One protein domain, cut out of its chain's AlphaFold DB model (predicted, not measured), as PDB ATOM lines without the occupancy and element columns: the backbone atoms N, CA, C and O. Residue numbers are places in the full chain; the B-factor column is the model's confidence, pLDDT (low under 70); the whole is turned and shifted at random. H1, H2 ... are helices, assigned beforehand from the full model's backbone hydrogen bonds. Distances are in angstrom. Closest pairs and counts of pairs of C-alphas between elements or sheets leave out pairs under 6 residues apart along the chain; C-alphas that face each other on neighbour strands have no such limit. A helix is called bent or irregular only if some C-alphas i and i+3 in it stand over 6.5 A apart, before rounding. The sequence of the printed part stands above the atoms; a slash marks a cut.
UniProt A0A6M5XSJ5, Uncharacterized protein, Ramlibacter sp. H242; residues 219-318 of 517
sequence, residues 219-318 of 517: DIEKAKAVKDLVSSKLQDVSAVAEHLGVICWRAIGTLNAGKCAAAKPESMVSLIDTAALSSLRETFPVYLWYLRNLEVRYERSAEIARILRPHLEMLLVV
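AT A GLANCE: This is residues 219 to 318 of the 517 residues of an uncharacterized protein of Ramlibacter sp. H242 (UniProt A0A6M5XSJ5). Two long helices, H2 and H4, pack together at a slant and form the core, with H1 packed on H2 at one end of the domain and H5 folding back from H4 at the other. H3 lies beside H4 as a helical hairpin with it and also packs on the first part of H2, which is kinked, while H5 meets H4 only near the end that joins them. The printed part has 100 residues with five named helices, H1 to H5 in order along the chain, and no named strand; the class is all helix. The whole is compact, with a radius of gyration of the C-alphas of 13.2 A and spans of 40 by 30 by 20 A.

IN THESE COORDINATES: H1, residues 219 to 230, begins with C-alpha 219 at (-41.120, 7.677, 29.314) and is 16.3 A long. H2, residues 238 to 256, is 25.4 A from first to last C-alpha and has a kink of 77 degrees near residue 245. H2 is irregular, with C-alphas 239 and 242 8.1 A apart. H3, residues 265 to 275, is 15.1 A long and only just irregular, with C-alphas 267 and 270 7.0 A apart. H4, residues 280 to 298, is 26.4 A long and begins with C-alpha 280 at (-35.184, 22.232, 13.301). H5, residues 304 to 318, is 21.3 A long and ends with C-alpha 318 at (-36.889, 32.151, 9.323).

HOW THE PARTS SIT: H2 and H4 are the hub, touching three helices each. They touch each other at a steep tilt of 44 degrees, the same way, and their closest C-alphas, those of Gly 245 and Glu 282, are 4.6 A apart. H1 touches H2 at a steep tilt of 68 degrees, only just short of about perpendicular, the same way, with C-alphas 226 and 247 closest at 5.4 A. H3 touches H2 at residues 238 to 245 alone, at a steep tilt of 50 degrees, opposite ways; the closest C-alphas, Ala 241 and Thr 274, are 6.6 A apart. H3 and H4 form a helical hairpin at a shallow tilt of 6 degrees, opposite ways, with C-alphas 275 and 283 closest at 5.1 A. H4 and H5 form another at 12 degrees, a shallow tilt, opposite ways; H4 touches H5 with residues 291 to 298 alone, and the closest C-alphas, Tyr 298 and Ile 304, are 5.5 A apart. H1 is apart from H3, H4 and H5, and H5 is apart from H2 and H3. In H1 every O i to N i+4 pair is within hydrogen-bond range; in H2 11 of 15 are, in H3 4 of 7, in H4 13 of 15 and in H5 9 of 11.

THE WHOLE: The C-alphas of Ile 220 and Ala 302, the two farthest apart, are 40.3 A from each other. The printed part has no cut. The links H3 to H4 and H4 to H5 are tight, those from H1 to H2 and H2 to H3 are short, and no link is long. The mean pLDDT of the printed part is 85.9, and no printed residue is under 70.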
ATOM      1  N   ASP A 219     -39.734   7.272  29.569       75.00
ATOM      2  CA  ASP A 219     -41.120   7.677  29.314       75.00
ATOM      3  C   ASP A 219     -41.823   8.245  30.555       75.00
ATOM      4  O   ASP A 219     -42.573   9.225  30.433       75.00
ATOM      5  N   ILE A 220     -41.556   7.691  31.743       76.19
ATOM      6  CA  ILE A 220     -42.038   8.216  33.030       76.19
ATOM      7  C   ILE A 220     -41.451   9.609  33.279       76.19
ATOM      8  O   ILE A 220     -42.190  10.539  33.626       76.19
ATOM      9  N   GLU A 221     -40.150   9.795  33.046       83.38
ATOM     10  CA  GLU A 221     -39.488  11.094  33.180       83.38
ATOM     11  C   GLU A 221     -40.070  12.130  32.214       83.38
ATOM     12  O   GLU A 221     -40.432  13.236  32.633       83.38
ATOM     13  N   LYS A 222     -40.281  11.759  30.946       85.44
ATOM     14  CA  LYS A 222     -40.961  12.614  29.960       85.44
ATOM     15  C   LYS A 222     -42.380  12.964  30.404       85.44
ATOM     16  O   LYS A 222     -42.787  14.119  30.287       85.44
ATOM     17  N   ALA A 223     -43.156  12.006  30.914       79.94
ATOM     18  CA  ALA A 223     -44.522  12.253  31.383       79.94
ATOM     19  C   ALA A 223     -44.555  13.223  32.578       79.94
ATOM     20  O   ALA A 223     -45.393  14.134  32.623       79.94
ATOM     21  N   LYS A 224     -43.609  13.084  33.510       85.69
ATOM     22  CA  LYS A 224     -43.418  14.017  34.626       85.69
ATOM     23  C   LYS A 224     -43.040  15.412  34.125       85.69
ATOM     24  O   LYS A 224     -43.686  16.384  34.513       85.69
ATOM     25  N   ALA A 225     -42.091  15.509  33.197       88.56
ATOM     26  CA  ALA A 225     -41.683  16.777  32.599       88.56
ATOM     27  C   ALA A 225     -42.836  17.472  31.852       88.56
ATOM     28  O   ALA A 225     -42.993  18.686  31.965       88.56
ATOM     29  N   VAL A 226     -43.707  16.724  31.160       87.44
ATOM     30  CA  VAL A 226     -44.935  17.272  30.549       87.44
ATOM     31  C   VAL A 226     -45.850  17.872  31.616       87.44
ATOM     32  O   VAL A 226     -46.344  18.988  31.448       87.44
ATOM     33  N   LYS A 227     -46.076  17.160  32.724       86.50
ATOM     34  CA  LYS A 227     -46.911  17.645  33.833       86.50
ATOM     35  C   LYS A 227     -46.332  18.914  34.461       86.50
ATOM     36  O   LYS A 227     -47.082  19.855  34.738       86.50
ATOM     37  N   ASP A 228     -45.021  18.963  34.655       87.69
ATOM     38  CA  ASP A 228     -44.333  20.119  35.228       87.69
ATOM     39  C   ASP A 228     -44.329  21.311  34.262       87.69
ATOM     40  O   ASP A 228     -44.638  22.428  34.673       87.69
ATOM     41  N   LEU A 229     -44.109  21.081  32.964       89.06
ATOM     42  CA  LEU A 229     -44.209  22.106  31.922       89.06
ATOM     43  C   LEU A 229     -45.612  22.724  31.886       89.06
ATOM     44  O   LEU A 229     -45.781  23.938  31.992       89.06
ATOM     45  N   VAL A 230     -46.637  21.877  31.792       87.19
ATOM     46  CA  VAL A 230     -48.038  22.297  31.688       87.19
ATOM     47  C   VAL A 230     -48.525  23.003  32.958       87.19
ATOM     48  O   VAL A 230     -49.371  23.896  32.891       87.19
ATOM     49  N   SER A 231     -47.984  22.641  34.122       82.25
ATOM     50  CA  SER A 231     -48.288  23.307  35.393       82.25
ATOM     51  C   SER A 231     -47.389  24.512  35.700       82.25
ATOM     52  O   SER A 231     -47.527  25.097  36.773       82.25
ATOM     53  N   SER A 232     -46.517  24.919  34.765       81.62
ATOM     54  CA  SER A 232     -45.548  26.016  34.941       81.62
ATOM     55  C   SER A 232     -44.613  25.815  36.146       81.62
ATOM     56  O   SER A 232     -44.236  26.772  36.820       81.62
ATOM     57  N   LYS A 233     -44.270  24.557  36.436       83.06
ATOM     58  CA  LYS A 233     -43.370  24.127  37.519       83.06
ATOM     59  C   LYS A 233     -42.012  23.639  37.026       83.06
ATOM     60  O   LYS A 233     -41.157  23.339  37.853       83.06
ATOM     61  N   LEU A 234     -41.809  23.551  35.714       83.50
ATOM     62  CA  LEU A 234     -40.520  23.186  35.141       83.50
ATOM     63  C   LEU A 234     -39.505  24.303  35.433       83.50
ATOM     64  O   LEU A 234     -39.582  25.378  34.842       83.50
ATOM     65  N   GLN A 235     -38.611  24.069  36.396       77.06
ATOM     66  CA  GLN A 235     -37.637  25.067  36.856       77.06
ATOM     67  C   GLN A 235     -36.366  25.079  36.009       77.06
ATOM     68  O   GLN A 235     -35.843  26.150  35.714       77.06
ATOM     69  N   ASP A 236     -35.893  23.899  35.612       83.62
ATOM     70  CA  ASP A 236     -34.690  23.735  34.810       83.62
ATOM     71  C   ASP A 236     -35.043  23.099  33.463       83.62
ATOM     72  O   ASP A 236     -35.326  21.906  33.364       83.62
ATOM     73  N   VAL A 237     -35.067  23.932  32.423       84.31
ATOM     74  CA  VAL A 237     -35.326  23.496  31.045       84.31
ATOM     75  C   VAL A 237     -34.116  22.755  30.470       84.31
ATOM     76  O   VAL A 237     -34.287  21.872  29.631       84.31
ATOM     77  N   SER A 238     -32.903  23.067  30.939       83.44
ATOM     78  CA  SER A 238     -31.673  22.461  30.423       83.44
ATOM     79  C   SER A 238     -31.585  20.971  30.761       83.44
ATOM     80  O   SER A 238     -31.152  20.182  29.926       83.44
ATOM     81  N   ALA A 239     -32.121  20.571  31.920       83.38
ATOM     82  CA  ALA A 239     -32.215  19.177  32.347       83.38
ATOM     83  C   ALA A 239     -33.061  18.292  31.413       83.38
ATOM     84  O   ALA A 239     -32.928  17.075  31.438       83.38
ATOM     85  N   VAL A 240     -33.931  18.890  30.593       86.12
ATOM     86  CA  VAL A 240     -34.800  18.168  29.650       86.12
ATOM     87  C   VAL A 240     -34.548  18.566  28.195       86.12
ATOM     88  O   VAL A 240     -35.371  18.262  27.333       86.12
ATOM     89  N   ALA A 241     -33.434  19.249  27.907       85.75
ATOM     90  CA  ALA A 241     -33.144  19.816  26.589       85.75
ATOM     91  C   ALA A 241     -33.204  18.766  25.466       85.75
ATOM     92  O   ALA A 241     -33.823  19.009  24.432       85.75
ATOM     93  N   GLU A 242     -32.651  17.574  25.706       85.69
ATOM     94  CA  GLU A 242     -32.596  16.465  24.740       85.69
ATOM     95  C   GLU A 242     -33.983  15.898  24.380       85.69
ATOM     96  O   GLU A 242     -34.204  15.374  23.290       85.69
ATOM     97  N   HIS A 243     -34.969  16.050  25.268       87.94
ATOM     98  CA  HIS A 243     -36.334  15.551  25.067       87.94
ATOM     99  C   HIS A 243     -37.374  16.668  24.919       87.94
ATOM    100  O   HIS A 243     -38.579  16.398  24.827       87.94
ATOM    101  N   LEU A 244     -36.930  17.926  24.868       90.62
ATOM    102  CA  LEU A 244     -37.784  19.107  24.944       90.62
ATOM    103  C   LEU A 244     -38.840  19.140  23.830       90.62
ATOM    104  O   LEU A 244     -40.002  19.466  24.089       90.62
ATOM    105  N   GLY A 245     -38.467  18.737  22.612       90.94
ATOM    106  CA  GLY A 245     -39.389  18.651  21.478       90.94
ATOM    107  C   GLY A 245     -40.531  17.654  21.716       90.94
ATOM    108  O   GLY A 245     -41.701  17.987  21.519       90.94
ATOM    109  N   VAL A 246     -40.221  16.451  22.212       90.25
ATOM    110  CA  VAL A 246     -41.222  15.407  22.514       90.25
ATOM    111  C   VAL A 246     -42.140  15.843  23.658       90.25
ATOM    112  O   VAL A 246     -43.360  15.671  23.580       90.25
ATOM    113  N   ILE A 247     -41.571  16.451  24.699       92.69
ATOM    114  CA  ILE A 247     -42.317  16.989  25.843       92.69
ATOM    115  C   ILE A 247     -43.297  18.075  25.373       92.69
ATOM    116  O   ILE A 247     -44.487  18.006  25.689       92.69
ATOM    117  N   CYS A 248     -42.842  19.035  24.560       93.88
ATOM    118  CA  CYS A 248     -43.700  20.084  24.004       93.88
ATOM    119  C   CYS A 248     -44.798  19.504  23.104       93.88
ATOM    120  O   CYS A 248     -45.951  19.925  23.196       93.88
ATOM    121  N   TRP A 249     -44.489  18.482  22.301       94.19
ATOM    122  CA  TRP A 249     -45.479  17.797  21.467       94.19
ATOM    123  C   TRP A 249     -46.606  17.157  22.293       94.19
ATOM    124  O   TRP A 249     -47.792  17.376  22.026       94.19
ATOM    125  N   ARG A 250     -46.255  16.423  23.358       91.25
ATOM    126  CA  ARG A 250     -47.232  15.837  24.295       91.25
ATOM    127  C   ARG A 250     -48.029  16.927  25.038       91.25
ATOM    128  O   ARG A 250     -49.241  16.785  25.242       91.25
ATOM    129  N   ALA A 251     -47.389  18.040  25.398       92.00
ATOM    130  CA  ALA A 251     -48.049  19.180  26.036       92.00
ATOM    131  C   ALA A 251     -49.099  19.835  25.119       92.00
ATOM    132  O   ALA A 251     -50.216  20.094  25.576       92.00
ATOM    133  N   ILE A 252     -48.808  20.005  23.821       94.00
ATOM    134  CA  ILE A 252     -49.776  20.499  22.821       94.00
ATOM    135  C   ILE A 252     -51.038  19.633  22.818       94.00
ATOM    136  O   ILE A 252     -52.147  20.167  22.840       94.00
ATOM    137  N   GLY A 253     -50.891  18.304  22.853       86.75
ATOM    138  CA  GLY A 253     -52.026  17.381  22.940       86.75
ATOM    139  C   GLY A 253     -52.894  17.624  24.181       86.75
ATOM    140  O   GLY A 253     -54.123  17.642  24.097       86.75
ATOM    141  N   THR A 254     -52.262  17.890  25.327       84.81
ATOM    142  CA  THR A 254     -52.951  18.210  26.589       84.81
ATOM    143  C   THR A 254     -53.725  19.531  26.499       84.81
ATOM    144  O   THR A 254     -54.882  19.599  26.929       84.81
ATOM    145  N   LEU A 255     -53.125  20.558  25.892       87.12
ATOM    146  CA  LEU A 255     -53.750  21.868  25.687       87.12
ATOM    147  C   LEU A 255     -54.915  21.796  24.695       87.12
ATOM    148  O   LEU A 255     -55.997  22.304  24.980       87.12
ATOM    149  N   ASN A 256     -54.745  21.085  23.579       86.00
ATOM    150  CA  ASN A 256     -55.798  20.871  22.584       86.00
ATOM    151  C   ASN A 256     -56.982  20.073  23.136       86.00
ATOM    152  O   ASN A 256     -58.125  20.339  22.776       86.00
ATOM    153  N   ALA A 257     -56.727  19.137  24.050       79.06
ATOM    154  CA  ALA A 257     -57.770  18.401  24.757       79.06
ATOM    155  C   ALA A 257     -58.486  19.234  25.841       79.06
ATOM    156  O   ALA A 257     -59.377  18.716  26.517       79.06
ATOM    157  N   GLY A 258     -58.089  20.495  26.063       77.56
ATOM    158  CA  GLY A 258     -58.642  21.353  27.114       77.56
ATOM    159  C   GLY A 258     -58.342  20.858  28.533       77.56
ATOM    160  O   GLY A 258     -59.068  21.198  29.474       77.56
ATOM    161  N   LYS A 259     -57.304  20.023  28.689       74.44
ATOM    162  CA  LYS A 259     -56.888  19.430  29.971       74.44
ATOM    163  C   LYS A 259     -55.972  20.350  30.779       74.44
ATOM    164  O   LYS A 259     -55.758  20.093  31.961       74.44
ATOM    165  N   CYS A 260     -55.465  21.426  30.182       81.31
ATOM    166  CA  CYS A 260     -54.673  22.438  30.867       81.31
ATOM    167  C   CYS A 260     -54.995  23.862  30.407       81.31
ATOM    168  O   CYS A 260     -55.662  24.069  29.395       81.31
ATOM    169  N   ALA A 261     -54.553  24.839  31.200       81.88
ATOM    170  CA  ALA A 261     -54.660  26.254  30.873       81.88
ATOM    171  C   ALA A 261     -53.485  26.701  29.993       81.88
ATOM    172  O   ALA A 261     -52.410  26.106  30.041       81.88
ATOM    173  N   ALA A 262     -53.687  27.779  29.230       86.75
ATOM    174  CA  ALA A 262     -52.617  28.374  28.442       86.75
ATOM    175  C   ALA A 262     -51.520  28.965  29.346       86.75
ATOM    176  O   ALA A 262     -51.800  29.745  30.263       86.75
ATOM    177  N   ALA A 263     -50.273  28.603  29.057       86.31
ATOM    178  CA  ALA A 263     -49.068  29.123  29.681       86.31
ATOM    179  C   ALA A 263     -48.815  30.590  29.298       86.31
ATOM    180  O   ALA A 263     -49.367  31.124  28.326       86.31
ATOM    181  N   LYS A 264     -47.967  31.274  30.075       83.88
ATOM    182  CA  LYS A 264     -47.633  32.672  29.806       83.88
ATOM    183  C   LYS A 264     -46.490  32.805  28.790       83.88
ATOM    184  O   LYS A 264     -45.548  32.020  28.875       83.88
ATOM    185  N   PRO A 265     -46.522  33.783  27.859       83.00
ATOM    186  CA  PRO A 265     -45.419  34.017  26.924       83.00
ATOM    187  C   PRO A 265     -44.067  34.142  27.624       83.00
ATOM    188  O   PRO A 265     -43.095  33.532  27.197       83.00
ATOM    189  N   GLU A 266     -44.035  34.845  28.756       84.88
ATOM    190  CA  GLU A 266     -42.819  35.094  29.531       84.88
ATOM    191  C   GLU A 266     -42.223  33.799  30.100       84.88
ATOM    192  O   GLU A 266     -41.008  33.652  30.159       84.88
ATOM    193  N   SER A 267     -43.067  32.823  30.460       83.12
ATOM    194  CA  SER A 267     -42.612  31.516  30.957       83.12
ATOM    195  C   SER A 267     -42.120  30.573  29.857       83.12
ATOM    196  O   SER A 267     -41.628  29.495  30.166       83.12
ATOM    197  N   MET A 268     -42.277  30.944  28.582       88.06
ATOM    198  CA  MET A 268     -41.873  30.117  27.441       88.06
ATOM    199  C   MET A 268     -40.564  30.584  26.793       88.06
ATOM    200  O   MET A 268     -40.029  29.868  25.953       88.06
ATOM    201  N   VAL A 269     -40.026  31.743  27.191       87.25
ATOM    202  CA  VAL A 269     -38.776  32.297  26.639       87.25
ATOM    203  C   VAL A 269     -37.609  31.326  26.832       87.25
ATOM    204  O   VAL A 269     -36.940  30.985  25.866       87.25
ATOM    205  N   SER A 270     -37.448  30.769  28.036       87.94
ATOM    206  CA  SER A 270     -36.387  29.793  28.334       87.94
ATOM    207  C   SER A 270     -36.484  28.506  27.505       87.94
ATOM    208  O   SER A 270     -35.461  27.894  27.195       87.94
ATOM    209  N   LEU A 271     -37.700  28.098  27.125       90.44
ATOM    210  CA  LEU A 271     -37.931  26.954  26.238       90.44
ATOM    211  C   LEU A 271     -37.438  27.262  24.824       90.44
ATOM    212  O   LEU A 271     -36.755  26.438  24.224       90.44
ATOM    213  N   ILE A 272     -37.769  28.451  24.310       88.75
ATOM    214  CA  ILE A 272     -37.351  28.906  22.979       88.75
ATOM    215  C   ILE A 272     -35.828  29.052  22.926       88.75
ATOM    216  O   ILE A 272     -35.216  28.548  21.989       88.75
ATOM    217  N   ASP A 273     -35.220  29.664  23.943       88.81
ATOM    218  CA  ASP A 273     -33.768  29.863  24.014       88.81
ATOM    219  C   ASP A 273     -33.013  28.529  24.043       88.81
ATOM    220  O   ASP A 273     -32.010  28.363  23.352       88.81
ATOM    221  N   THR A 274     -33.524  27.551  24.796       88.50
ATOM    222  CA  THR A 274     -32.925  26.210  24.862       88.50
ATOM    223  C   THR A 274     -33.074  25.482  23.526       88.50
ATOM    224  O   THR A 274     -32.121  24.889  23.028       88.50
ATOM    225  N   ALA A 275     -34.252  25.570  22.903       88.31
ATOM    226  CA  ALA A 275     -34.531  24.926  21.625       88.31
ATOM    227  C   ALA A 275     -33.815  25.592  20.435       88.31
ATOM    228  O   ALA A 275     -33.691  24.975  19.378       88.31
ATOM    229  N   ALA A 276     -33.344  26.836  20.579       83.44
ATOM    230  CA  ALA A 276     -32.612  27.557  19.535       83.44
ATOM    231  C   ALA A 276     -31.249  26.922  19.204       83.44
ATOM    232  O   ALA A 276     -30.723  27.147  18.116       83.44
ATOM    233  N   LEU A 277     -30.691  26.126  20.121       81.00
ATOM    234  CA  LEU A 277     -29.443  25.379  19.924       81.00
ATOM    235  C   LEU A 277     -29.668  23.967  19.352       81.00
ATOM    236  O   LEU A 277     -28.701  23.250  19.100       81.00
ATOM    237  N   SER A 278     -30.925  23.569  19.154       83.00
ATOM    238  CA  SER A 278     -31.322  22.233  18.703       83.00
ATOM    239  C   SER A 278     -31.577  22.176  17.192       83.00
ATOM    240  O   SER A 278     -31.571  23.188  16.486       83.00
ATOM    241  N   SER A 279     -31.808  20.971  16.668       83.62
ATOM    242  CA  SER A 279     -32.175  20.791  15.261       83.62
ATOM    243  C   SER A 279     -33.575  21.347  14.964       83.62
ATOM    244  O   SER A 279     -34.456  21.314  15.820       83.62
ATOM    245  N   LEU A 280     -33.847  21.756  13.714       81.88
ATOM    246  CA  LEU A 280     -35.184  22.232  13.301       81.88
ATOM    247  C   LEU A 280     -36.312  21.251  13.669       81.88
ATOM    248  O   LEU A 280     -37.419  21.673  14.007       81.88
ATOM    249  N   ARG A 281     -36.023  19.945  13.628       83.50
ATOM    250  CA  ARG A 281     -36.957  18.880  14.008       83.50
ATOM    251  C   ARG A 281     -37.355  18.963  15.483       83.50
ATOM    252  O   ARG A 281     -38.524  18.766  15.805       83.50
ATOM    253  N   GLU A 282     -36.404  19.243  16.364       83.81
ATOM    254  CA  GLU A 282     -36.619  19.335  17.812       83.81
ATOM    255  C   GLU A 282     -37.214  20.683  18.217       83.81
ATOM    256  O   GLU A 282     -38.045  20.748  19.122       83.81
ATOM    257  N   THR A 283     -36.840  21.753  17.516       88.56
ATOM    258  CA  THR A 283     -37.317  23.108  17.792       88.56
ATOM    259  C   THR A 283     -38.764  23.322  17.327       88.56
ATOM    260  O   THR A 283     -39.509  24.091  17.941       88.56
ATOM    261  N   PHE A 284     -39.210  22.628  16.272       89.69
ATOM    262  CA  PHE A 284     -40.558  22.790  15.713       89.69
ATOM    263  C   PHE A 284     -41.693  22.580  16.742       89.69
ATOM    264  O   PHE A 284     -42.528  23.481  16.885       89.69
ATOM    265  N   PRO A 285     -41.735  21.476  17.520       93.75
ATOM    266  CA  PRO A 285     -42.733  21.299  18.577       93.75
ATOM    267  C   PRO A 285     -42.736  22.403  19.640       93.75
ATOM    268  O   PRO A 285     -43.794  22.729  20.178       93.75
ATOM    269  N   VAL A 286     -41.577  22.990  19.946       93.25
ATOM    270  CA  VAL A 286     -41.446  24.052  20.957       93.25
ATOM    271  C   VAL A 286     -42.102  25.343  20.466       93.25
ATOM    272  O   VAL A 286     -42.912  25.941  21.179       93.25
ATOM    273  N   TYR A 287     -41.845  25.734  19.215       90.81
ATOM    274  CA  TYR A 287     -42.525  26.878  18.600       90.81
ATOM    275  C   TYR A 287     -44.025  26.642  18.430       90.81
ATOM    276  O   TYR A 287     -44.821  27.556  18.648       90.81
ATOM    277  N   LEU A 288     -44.435  25.419  18.090       92.56
ATOM    278  CA  LEU A 288     -45.850  25.087  17.978       92.56
ATOM    279  C   LEU A 288     -46.563  25.181  19.337       92.56
ATOM    280  O   LEU A 288     -47.667  25.720  19.414       92.56
ATOM    281  N   TRP A 289     -45.915  24.728  20.416       93.44
ATOM    282  CA  TRP A 289     -46.404  24.908  21.784       93.44
ATOM    283  C   TRP A 289     -46.567  26.392  22.121       93.44
ATOM    284  O   TRP A 289     -47.625  26.795  22.608       93.44
ATOM    285  N   TYR A 290     -45.573  27.220  21.795       92.00
ATOM    286  CA  TYR A 290     -45.633  28.667  21.996       92.00
ATOM    287  C   TYR A 290     -46.815  29.317  21.258       92.00
ATOM    288  O   TYR A 290     -47.648  29.977  21.886       92.00
ATOM    289  N   LEU A 291     -46.940  29.081  19.947       91.06
ATOM    290  CA  LEU A 291     -48.020  29.642  19.128       91.06
ATOM    291  C   LEU A 291     -49.398  29.193  19.607       91.06
ATOM    292  O   LEU A 291     -50.313  30.011  19.702       91.06
ATOM    293  N   ARG A 292     -49.551  27.910  19.954       91.44
ATOM    294  CA  ARG A 292     -50.835  27.385  20.419       91.44
ATOM    295  C   ARG A 292     -51.250  28.006  21.751       91.44
ATOM    296  O   ARG A 292     -52.427  28.290  21.955       91.44
ATOM    297  N   ASN A 293     -50.297  28.267  22.644       91.25
ATOM    298  CA  ASN A 293     -50.575  28.984  23.886       91.25
ATOM    299  C   ASN A 293     -50.989  30.437  23.636       91.25
ATOM    300  O   ASN A 293     -51.924  30.907  24.287       91.25
ATOM    301  N   LEU A 294     -50.356  31.138  22.685       88.88
ATOM    302  CA  LEU A 294     -50.795  32.477  22.276       88.88
ATOM    303  C   LEU A 294     -52.227  32.445  21.736       88.88
ATOM    304  O   LEU A 294     -53.067  33.227  22.173       88.88
ATOM    305  N   GLU A 295     -52.523  31.519  20.830       88.69
ATOM    306  CA  GLU A 295     -53.845  31.380  20.226       88.69
ATOM    307  C   GLU A 295     -54.929  31.138  21.286       88.69
ATOM    308  O   GLU A 295     -55.886  31.904  21.364       88.69
ATOM    309  N   VAL A 296     -54.750  30.139  22.161       87.81
ATOM    310  CA  VAL A 296     -55.723  29.811  23.220       87.81
ATOM    311  C   VAL A 296     -55.879  30.966  24.212       87.81
ATOM    312  O   VAL A 296     -56.981  31.247  24.682       87.81
ATOM    313  N   ARG A 297     -54.789  31.662  24.551       85.94
ATOM    314  CA  ARG A 297     -54.836  32.750  25.533       85.94
ATOM    315  C   ARG A 297     -55.506  34.009  24.994       85.94
ATOM    316  O   ARG A 297     -56.208  34.688  25.745       85.94
ATOM    317  N   TYR A 298     -55.272  34.330  23.727       84.62
ATOM    318  CA  TYR A 298     -55.782  35.538  23.087       84.62
ATOM    319  C   TYR A 298     -57.001  35.276  22.198       84.62
ATOM    320  O   TYR A 298     -57.447  36.206  21.539       84.62
ATOM    321  N   GLU A 299     -57.590  34.074  22.222       80.50
ATOM    322  CA  GLU A 299     -58.732  33.656  21.383       80.50
ATOM    323  C   GLU A 299     -59.885  34.675  21.375       80.50
ATOM    324  O   GLU A 299     -60.508  34.926  20.348       80.50
ATOM    325  N   ARG A 300     -60.153  35.305  22.525       76.12
ATOM    326  CA  ARG A 300     -61.229  36.298  22.700       76.12
ATOM    327  C   ARG A 300     -60.769  37.751  22.583       76.12
ATOM    328  O   ARG A 300     -61.574  38.661  22.767       76.12
ATOM    329  N   SER A 301     -59.485  37.981  22.339       79.44
ATOM    330  CA  SER A 301     -58.937  39.320  22.159       79.44
ATOM    331  C   SER A 301     -59.168  39.782  20.726       79.44
ATOM    332  O   SER A 301     -58.768  39.109  19.778       79.44
ATOM    333  N   ALA A 302     -59.719  40.987  20.559       75.25
ATOM    334  CA  ALA A 302     -59.777  41.651  19.255       75.25
ATOM    335  C   ALA A 302     -58.376  41.873  18.643       75.25
ATOM    336  O   ALA A 302     -58.245  42.102  17.445       75.25
ATOM    337  N   GLU A 303     -57.318  41.770  19.457       77.06
ATOM    338  CA  GLU A 303     -55.929  41.950  19.044       77.06
ATOM    339  C   GLU A 303     -55.208  40.651  18.660       77.06
ATOM    340  O   GLU A 303     -54.019  40.705  18.351       77.06
ATOM    341  N   ILE A 304     -55.871  39.485  18.645       80.06
ATOM    342  CA  ILE A 304     -55.199  38.211  18.326       80.06
ATOM    343  C   ILE A 304     -54.462  38.261  16.985       80.06
ATOM    344  O   ILE A 304     -53.322  37.820  16.895       80.06
ATOM    345  N   ALA A 305     -55.062  38.880  15.966       81.19
ATOM    346  CA  ALA A 305     -54.428  39.054  14.666       81.19
ATOM    347  C   ALA A 305     -53.188  39.956  14.742       81.19
ATOM    348  O   ALA A 305     -52.230  39.718  14.019       81.19
ATOM    349  N   ARG A 306     -53.178  40.961  15.627       85.69
ATOM    350  CA  ARG A 306     -52.039  41.866  15.845       85.69
ATOM    351  C   ARG A 306     -50.903  41.185  16.608       85.69
ATOM    352  O   ARG A 306     -49.749  41.521  16.381       85.69
ATOM    353  N   ILE A 307     -51.230  40.246  17.495       83.62
ATOM    354  CA  ILE A 307     -50.257  39.503  18.303       83.62
ATOM    355  C   ILE A 307     -49.689  38.326  17.506       83.62
ATOM    356  O   ILE A 307     -48.481  38.204  17.382       83.62
ATOM    357  N   LEU A 308     -50.539  37.470  16.938       86.88
ATOM    358  CA  LEU A 308     -50.123  36.204  16.330       86.88
ATOM    359  C   LEU A 308     -49.467  36.386  14.954       86.88
ATOM    360  O   LEU A 308     -48.506  35.686  14.639       86.88
ATOM    361  N   ARG A 309     -49.958  37.329  14.136       85.81
ATOM    362  CA  ARG A 309     -49.474  37.529  12.760       85.81
ATOM    363  C   ARG A 309     -47.975  37.856  12.696       85.81
ATOM    364  O   ARG A 309     -47.303  37.161  11.943       85.81
ATOM    365  N   PRO A 310     -47.417  38.789  13.496       89.62
ATOM    366  CA  PRO A 310     -45.975  39.042  13.489       89.62
ATOM    367  C   PRO A 310     -45.129  37.803  13.810       89.62
ATOM    368  O   PRO A 310     -44.086  37.599  13.198       89.62
ATOM    369  N   HIS A 311     -45.579  36.947  14.737       87.88
ATOM    370  CA  HIS A 311     -44.864  35.709  15.071       87.88
ATOM    371  C   HIS A 311     -44.904  34.692  13.925       87.88
ATOM    372  O   HIS A 311     -43.890  34.060  13.636       87.88
ATOM    373  N   LEU A 312     -46.050  34.550  13.252       86.94
ATOM    374  CA  LEU A 312     -46.180  33.676  12.084       86.94
ATOM    375  C   LEU A 312     -45.350  34.184  10.899       86.94
ATOM    376  O   LEU A 312     -44.653  33.399  10.266       86.94
ATOM    377  N   GLU A 313     -45.381  35.489  10.624       89.44
ATOM    378  CA  GLU A 313     -44.577  36.113   9.566       89.44
ATOM    379  C   GLU A 313     -43.077  35.943   9.837       89.44
ATOM    380  O   GLU A 313     -42.340  35.538   8.941       89.44
ATOM    381  N   MET A 314     -42.631  36.144  11.081       87.31
ATOM    382  CA  MET A 314     -41.252  35.853  11.491       87.31
ATOM    383  C   MET A 314     -40.873  34.391  11.250       87.31
ATOM    384  O   MET A 314     -39.805  34.123  10.705       87.31
ATOM    385  N   LEU A 315     -41.735  33.441  11.618       85.50
ATOM    386  CA  LEU A 315     -41.466  32.017  11.407       85.50
ATOM    387  C   LEU A 315     -41.372  31.659   9.925       85.50
ATOM    388  O   LEU A 315     -40.495  30.885   9.555       85.50
ATOM    389  N   LEU A 316     -42.220  32.242   9.075       86.44
ATOM    390  CA  LEU A 316     -42.139  32.055   7.625       86.44
ATOM    391  C   LEU A 316     -40.820  32.594   7.063       86.44
ATOM    392  O   LEU A 316     -40.176  31.912   6.272       86.44
ATOM    393  N   VAL A 317     -40.389  33.779   7.503       90.25
ATOM    394  CA  VAL A 317     -39.106  34.371   7.087       90.25
ATOM    395  C   VAL A 317     -37.925  33.512   7.545       90.25
ATOM    396  O   VAL A 317     -37.002  33.271   6.770       90.25
ATOM    397  N   VAL A 318     -37.947  33.021   8.786       85.56
ATOM    398  CA  VAL A 318     -36.889  32.151   9.323       85.56
ATOM    399  C   VAL A 318     -36.869  30.801   8.606       85.56
ATOM    400  O   VAL A 318     -35.789  30.310   8.286       85.56
TER     401      VAL A 318